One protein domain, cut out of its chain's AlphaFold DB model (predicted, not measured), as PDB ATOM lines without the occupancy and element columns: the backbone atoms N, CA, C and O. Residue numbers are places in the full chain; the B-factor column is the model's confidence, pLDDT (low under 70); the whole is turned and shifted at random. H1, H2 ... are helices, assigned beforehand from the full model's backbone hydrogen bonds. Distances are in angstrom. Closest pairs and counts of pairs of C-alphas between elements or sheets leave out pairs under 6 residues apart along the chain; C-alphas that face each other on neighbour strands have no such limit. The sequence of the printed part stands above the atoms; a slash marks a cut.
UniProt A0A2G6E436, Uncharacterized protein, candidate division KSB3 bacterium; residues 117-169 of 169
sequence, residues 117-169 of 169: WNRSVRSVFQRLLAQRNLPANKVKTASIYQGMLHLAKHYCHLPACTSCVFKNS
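Overview. This is residues 117 to 169 of the 169 residues of an uncharacterized protein of candidate division KSB3 bacterium (UniProt A0A2G6E436). The longest helix, H3, makes a bar, and H1 packs on it at about a right angle. The one-turn helices H2 and H4 lie off opposite ends of H3, with residues 133 to 138 and 157 to 162 sticking out. The printed part has 53 residues with four named helices, H1 to H4 in chain order, and no named strand: all helix. It is compact, radius of gyration of the C-alphas 10.8 A, yet elongated, spanning 31 by 21 by 16 A.

Arrangement. H3, residues 142 to 154, touches H1, residues 119 to 128, about perpendicular at 89 degrees; their closest C-alphas, Val 121 and Met 148, are 5.6 A apart. H2, residues 136 to 139, is close to H3 but not clearly touching; the closest C-alphas, Val 139 and Tyr 145, are 7.7 A apart. H4, residues 160 to 163, is likewise close to H3 but not clearly touching, at 7.7 A between C-alphas His 154 and Ala 160. H1 is apart from H2 and H4, and H2 from H4. In H1 and H3 every O i to N i+4 pair is within hydrogen-bond range; H2 and H4 are too short for one.

Along the chain. H3 measures 18.1 A, from C-alpha 142 at (28.524, 23.286, -34.227); H1 measures 14.3 A, from C-alpha 119 at (41.182, 27.691, -43.458).

Size, cuts and confidence. The printed part has no cut and no long link. Residues 158 to 160 and 167 to 169 are under pLDDT 70.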
ATOM      1  N   TRP A 117      35.743  22.088 -42.036       89.94
ATOM      2  CA  TRP A 117      36.523  23.222 -41.559       89.94
ATOM      3  C   TRP A 117      37.169  23.979 -42.711       89.94
ATOM      4  O   TRP A 117      37.961  23.417 -43.475       89.94
ATOM      5  N   ASN A 118      36.910  25.283 -42.749       88.81
ATOM      6  CA  ASN A 118      37.621  26.221 -43.604       88.81
ATOM      7  C   ASN A 118      39.020  26.549 -43.045       88.81
ATOM      8  O   ASN A 118      39.394  26.145 -41.939       88.81
ATOM      9  N   ARG A 119      39.808  27.305 -43.819       89.44
ATOM     10  CA  ARG A 119      41.182  27.691 -43.458       89.44
ATOM     11  C   ARG A 119      41.257  28.430 -42.119       89.44
ATOM     12  O   ARG A 119      42.151  28.143 -41.328       89.44
ATOM     13  N   SER A 120      40.326  29.345 -41.861       88.62
ATOM     14  CA  SER A 120      40.302  30.150 -40.637       88.62
ATOM     15  C   SER A 120      40.119  29.273 -39.402       88.62
ATOM     16  O   SER A 120      40.909  29.348 -38.467       88.62
ATOM     17  N   VAL A 121      39.140  28.367 -39.439       89.88
ATOM     18  CA  VAL A 121      38.871  27.421 -38.351       89.88
ATOM     19  C   VAL A 121      40.049  26.474 -38.130       89.88
ATOM     20  O   VAL A 121      40.472  26.288 -36.992       89.88
ATOM     21  N   ARG A 122      40.642  25.931 -39.205       89.88
ATOM     22  CA  ARG A 122      41.848  25.088 -39.102       89.88
ATOM     23  C   ARG A 122      43.003  25.835 -38.438       89.88
ATOM     24  O   ARG A 122      43.677  25.262 -37.588       89.88
ATOM     25  N   SER A 123      43.210  27.104 -38.792       88.75
ATOM     26  CA  SER A 123      44.274  27.919 -38.206       88.75
ATOM     27  C   SER A 123      44.061  28.164 -36.713       88.75
ATOM     28  O   SER A 123      45.021  28.065 -35.952       88.75
ATOM     29  N   VAL A 124      42.828  28.454 -36.281       88.62
ATOM     30  CA  VAL A 124      42.502  28.608 -34.853       88.62
ATOM     31  C   VAL A 124      42.712  27.294 -34.109       88.62
ATOM     32  O   VAL A 124      43.372  27.280 -33.072       88.62
ATOM     33  N   PHE A 125      42.221  26.184 -34.665       88.75
ATOM     34  CA  PHE A 125      42.394  24.862 -34.070       88.75
ATOM     35  C   PHE A 125      43.876  24.514 -33.875       88.75
ATOM     36  O   PHE A 125      44.279  24.141 -32.776       88.75
ATOM     37  N   GLN A 126      44.701  24.696 -34.911       87.69
ATOM     38  CA  GLN A 126      46.141  24.428 -34.851       87.69
ATOM     39  C   GLN A 126      46.862  25.264 -33.791       87.69
ATOM     40  O   GLN A 126      47.770  24.759 -33.142       87.69
ATOM     41  N   ARG A 127      46.460  26.527 -33.610       85.06
ATOM     42  CA  ARG A 127      47.114  27.449 -32.675       85.06
ATOM     43  C   ARG A 127      46.688  27.256 -31.222       85.06
ATOM     44  O   ARG A 127      47.515  27.449 -30.347       85.06
ATOM     45  N   LEU A 128      45.420  26.926 -30.966       83.69
ATOM     46  CA  LEU A 128      44.852  26.960 -29.608       83.69
ATOM     47  C   LEU A 128      44.458  25.589 -29.053       83.69
ATOM     48  O   LEU A 128      44.402  25.408 -27.841       83.69
ATOM     49  N   LEU A 129      44.115  24.633 -29.919       82.56
ATOM     50  CA  LEU A 129      43.435  23.400 -29.507       82.56
ATOM     51  C   LEU A 129      44.208  22.127 -29.868       82.56
ATOM     52  O   LEU A 129      43.979  21.095 -29.240       82.56
ATOM     53  N   ALA A 130      45.138  22.183 -30.827       82.94
ATOM     54  CA  ALA A 130      45.890  21.011 -31.281       82.94
ATOM     55  C   ALA A 130      46.722  20.347 -30.172       82.94
ATOM     56  O   ALA A 130      46.872  19.131 -30.178       82.94
ATOM     57  N   GLN A 131      47.210  21.119 -29.199       79.31
ATOM     58  CA  GLN A 131      48.007  20.602 -28.079       79.31
ATOM     59  C   GLN A 131      47.155  20.103 -26.899       79.31
ATOM     60  O   GLN A 131      47.686  19.547 -25.945       79.31
ATOM     61  N   ARG A 132      45.825  20.279 -26.937       76.88
ATOM     62  CA  ARG A 132      44.950  20.081 -25.767       76.88
ATOM     63  C   ARG A 132      44.343  18.681 -25.623       76.88
ATOM     64  O   ARG A 132      43.421  18.521 -24.832       76.88
ATOM     65  N   ASN A 133      44.826  17.676 -26.362       77.62
ATOM     66  CA  ASN A 133      44.339  16.280 -26.315       77.62
ATOM     67  C   ASN A 133      42.802  16.156 -26.241       77.62
ATOM     68  O   ASN A 133      42.247  15.333 -25.511       77.62
ATOM     69  N   LEU A 134      42.093  17.005 -26.993       78.31
ATOM     70  CA  LEU A 134      40.635  17.020 -26.985       78.31
ATOM     71  C   LEU A 134      40.093  15.844 -27.805       78.31
ATOM     72  O   LEU A 134      40.562  15.603 -28.922       78.31
ATOM     73  N   PRO A 135      39.068  15.131 -27.311       78.75
ATOM     74  CA  PRO A 135      38.502  14.012 -28.043       78.75
ATOM     75  C   PRO A 135      37.793  14.517 -29.310       78.75
ATOM     76  O   PRO A 135      37.056  15.506 -29.288       78.75
ATOM     77  N   ALA A 136      38.012  13.830 -30.436       72.62
ATOM     78  CA  ALA A 136      37.589  14.289 -31.764       72.62
ATOM     79  C   ALA A 136      36.073  14.537 -31.892       72.62
ATOM     80  O   ALA A 136      35.647  15.361 -32.702       72.62
ATOM     81  N   ASN A 137      35.264  13.842 -31.089       73.81
ATOM     82  CA  ASN A 137      33.814  14.014 -31.025       73.81
ATOM     83  C   ASN A 137      33.392  15.369 -30.433       73.81
ATOM     84  O   ASN A 137      32.380  15.909 -30.863       73.81
ATOM     85  N   LYS A 138      34.172  15.943 -29.509       75.31
ATOM     86  CA  LYS A 138      33.894  17.260 -28.918       75.31
ATOM     87  C   LYS A 138      34.332  18.404 -29.823       75.31
ATOM     88  O   LYS A 138      33.710  19.450 -29.828       75.31
ATOM     89  N   VAL A 139      35.382  18.210 -30.620       78.06
ATOM     90  CA  VAL A 139      35.931  19.274 -31.481       78.06
ATOM     91  C   VAL A 139      35.091  19.484 -32.752       78.06
ATOM     92  O   VAL A 139      35.122  20.545 -33.370       78.06
ATOM     93  N   LYS A 140      34.323  18.470 -33.165       86.62
ATOM     94  CA  LYS A 140      33.553  18.476 -34.420       86.62
ATOM     95  C   LYS A 140      32.079  18.849 -34.233       86.62
ATOM     96  O   LYS A 140      31.239  18.394 -35.009       86.62
ATOM     97  N   THR A 141      31.761  19.680 -33.245       93.06
ATOM     98  CA  THR A 141      30.401  20.178 -33.008       93.06
ATOM     99  C   THR A 141      30.189  21.593 -33.550       93.06
ATOM    100  O   THR A 141      31.139  22.345 -33.786       93.06
ATOM    101  N   ALA A 142      28.927  21.965 -33.764       93.44
ATOM    102  CA  ALA A 142      28.524  23.286 -34.227       93.44
ATOM    103  C   ALA A 142      28.912  24.392 -33.238       93.44
ATOM    104  O   ALA A 142      29.389  25.441 -33.673       93.44
ATOM    105  N   SER A 143      28.773  24.137 -31.932       92.69
ATOM    106  CA  SER A 143      29.157  25.069 -30.867       92.69
ATOM    107  C   SER A 143      30.644  25.419 -30.938       92.69
ATOM    108  O   SER A 143      31.004  26.594 -31.038       92.69
ATOM    109  N   ILE A 144      31.513  24.407 -31.003       91.50
ATOM    110  CA  ILE A 144      32.965  24.593 -31.116       91.50
ATOM    111  C   ILE A 144      33.345  25.235 -32.454       91.50
ATOM    112  O   ILE A 144      34.184  26.138 -32.488       91.50
ATOM    113  N   TYR A 145      32.695  24.847 -33.552       92.69
ATOM    114  CA  TYR A 145      32.907  25.468 -34.859       92.69
ATOM    115  C   TYR A 145      32.603  26.976 -34.855       92.69
ATOM    116  O   TYR A 145      33.432  27.765 -35.314       92.69
ATOM    117  N   GLN A 146      31.461  27.397 -34.300       92.38
ATOM    118  CA  GLN A 146      31.107  28.816 -34.193       92.38
ATOM    119  C   GLN A 146      32.031  29.573 -33.237       92.38
ATOM    120  O   GLN A 146      32.447  30.688 -33.552       92.38
ATOM    121  N   GLY A 147      32.440  28.953 -32.126       91.50
ATOM    122  CA  GLY A 147      33.449  29.521 -31.231       91.50
ATOM    123  C   GLY A 147      34.775  29.789 -31.949       91.50
ATOM    124  O   GLY A 147      35.333  30.880 -31.846       91.50
ATOM    125  N   MET A 148      35.251  28.838 -32.759       91.44
ATOM    126  CA  MET A 148      36.471  29.017 -33.553       91.44
ATOM    127  C   MET A 148      36.327  30.103 -34.622       91.44
ATOM    128  O   MET A 148      37.266  30.870 -34.827       91.44
ATOM    129  N   LEU A 149      35.174  30.209 -35.290       92.00
ATOM    130  CA  LEU A 149      34.911  31.308 -36.227       92.00
ATOM    131  C   LEU A 149      34.923  32.669 -35.525       92.00
ATOM    132  O   LEU A 149      35.500  33.622 -36.048       92.00
ATOM    133  N   HIS A 150      34.319  32.754 -34.339       91.00
ATOM    134  CA  HIS A 150      34.316  33.969 -33.537       91.00
ATOM    135  C   HIS A 150      35.741  34.369 -33.131       91.00
ATOM    136  O   HIS A 150      36.148  35.509 -33.353       91.00
ATOM    137  N   LEU A 151      36.541  33.421 -32.637       90.06
ATOM    138  CA  LEU A 151      37.952  33.652 -32.316       90.06
ATOM    139  C   LEU A 151      38.755  34.091 -33.540       90.06
ATOM    140  O   LEU A 151      39.482  35.082 -33.471       90.06
ATOM    141  N   ALA A 152      38.579  33.407 -34.673       90.00
ATOM    142  CA  ALA A 152      39.238  33.760 -35.925       90.00
ATOM    143  C   ALA A 152      38.948  35.214 -36.322       90.00
ATOM    144  O   ALA A 152      39.859  35.946 -36.700       90.00
ATOM    145  N   LYS A 153      37.678  35.621 -36.220       89.25
ATOM    146  CA  LYS A 153      37.202  36.939 -36.643       89.25
ATOM    147  C   LYS A 153      37.622  38.058 -35.689       89.25
ATOM    148  O   LYS A 153      37.985  39.131 -36.155       89.25
ATOM    149  N   HIS A 154      37.563  37.824 -34.379       86.81
ATOM    150  CA  HIS A 154      37.676  38.890 -33.380       86.81
ATOM    151  C   HIS A 154      39.013  38.930 -32.634       86.81
ATOM    152  O   HIS A 154      39.366  39.984 -32.121       86.81
ATOM    153  N   TYR A 155      39.772  37.831 -32.595       83.19
ATOM    154  CA  TYR A 155      40.962  37.734 -31.735       83.19
ATOM    155  C   TYR A 155      42.212  37.220 -32.452       83.19
ATOM    156  O   TYR A 155      43.319  37.630 -32.122       83.19
ATOM    157  N   CYS A 156      42.084  36.344 -33.451       80.06
ATOM    158  CA  CYS A 156      43.243  35.746 -34.127       80.06
ATOM    159  C   CYS A 156      43.818  36.606 -35.270       80.06
ATOM    160  O   CYS A 156      44.311  36.063 -36.263       80.06
ATOM    161  N   HIS A 157      43.802  37.931 -35.109       77.88
ATOM    162  CA  HIS A 157      44.560  38.888 -35.916       77.88
ATOM    163  C   HIS A 157      45.538  39.647 -35.008       77.88
ATOM    164  O   HIS A 157      45.219  39.956 -33.865       77.88
ATOM    165  N   LEU A 158      46.756  39.924 -35.481       64.50
ATOM    166  CA  LEU A 158      47.706  40.741 -34.718       64.50
ATOM    167  C   LEU A 158      47.188  42.192 -34.666       64.50
ATOM    168  O   LEU A 158      46.729  42.671 -35.704       64.50
ATOM    169  N   PRO A 159      47.245  42.904 -33.521       66.19
ATOM    170  CA  PRO A 159      47.833  42.548 -32.220       66.19
ATOM    171  C   PRO A 159      46.831  42.021 -31.159       66.19
ATOM    172  O   PRO A 159      47.164  41.997 -29.975       66.19
ATOM    173  N   ALA A 160      45.626  41.576 -31.535       69.44
ATOM    174  CA  ALA A 160      44.516  41.253 -30.617       69.44
ATOM    175  C   ALA A 160      44.756  40.067 -29.647       69.44
ATOM    176  O   ALA A 160      43.895  39.735 -28.829       69.44
ATOM    177  N   CYS A 161      45.940  39.445 -29.673       73.94
ATOM    178  CA  CYS A 161      46.351  38.432 -28.698       73.94
ATOM    179  C   CYS A 161      46.424  38.982 -27.264       73.94
ATOM    180  O   CYS A 161      46.228  38.229 -26.314       73.94
ATOM    181  N   THR A 162      46.690  40.281 -27.083       74.38
ATOM    182  CA  THR A 162      46.783  40.905 -25.751       74.38
ATOM    183  C   THR A 162      45.447  40.947 -25.013       74.38
ATOM    184  O   THR A 162      45.445  40.826 -23.789       74.38
ATOM    185  N   SER A 163      44.336  41.052 -25.746       76.38
ATOM    186  CA  SER A 163      42.959  41.047 -25.237       76.38
ATOM    187  C   SER A 163      42.263  39.689 -25.382       76.38
ATOM    188  O   SER A 163      41.067  39.573 -25.121       76.38
ATOM    189  N   CYS A 164      42.974  38.657 -25.844       78.56
ATOM    190  CA  CYS A 164      42.398  37.337 -26.058       78.56
ATOM    191  C   CYS A 164      42.245  36.581 -24.734       78.56
ATOM    192  O   CYS A 164      43.205  36.425 -23.980       78.56
ATOM    193  N   VAL A 165      41.060  36.011 -24.500       78.75
ATOM    194  CA  VAL A 165      40.767  35.166 -23.324       78.75
ATOM    195  C   VAL A 165      41.687  33.934 -23.255       78.75
ATOM    196  O   VAL A 165      41.945  33.402 -22.180       78.75
ATOM    197  N   PHE A 166      42.251  33.514 -24.391       74.19
ATOM    198  CA  PHE A 166      43.148  32.362 -24.505       74.19
ATOM    199  C   PHE A 166      44.648  32.721 -24.481       74.19
ATOM    200  O   PHE A 166      45.463  31.881 -24.843       74.19
ATOM    201  N   LYS A 167      45.044  33.929 -24.052       67.62
ATOM    202  CA  LYS A 167      46.439  34.427 -24.105       67.62
ATOM    203  C   LYS A 167      47.507  33.506 -23.479       67.62
ATOM    204  O   LYS A 167      48.624  33.483 -23.980       67.62
ATOM    205  N   ASN A 168      47.173  32.753 -22.429       58.28
ATOM    206  CA  ASN A 168      48.112  31.892 -21.685       58.28
ATOM    207  C   ASN A 168      47.905  30.388 -21.969       58.28
ATOM    208  O   ASN A 168      48.123  29.561 -21.086       58.28
ATOM    209  N   SER A 169      47.367  30.053 -23.147       54.72
ATOM    210  CA  SER A 169      46.878  28.707 -23.484       54.72
ATOM    211  C   SER A 169      47.898  27.765 -24.070       54.72
ATOM    212  O   SER A 169      48.711  28.238 -24.888       54.72
TER     213      SER A 169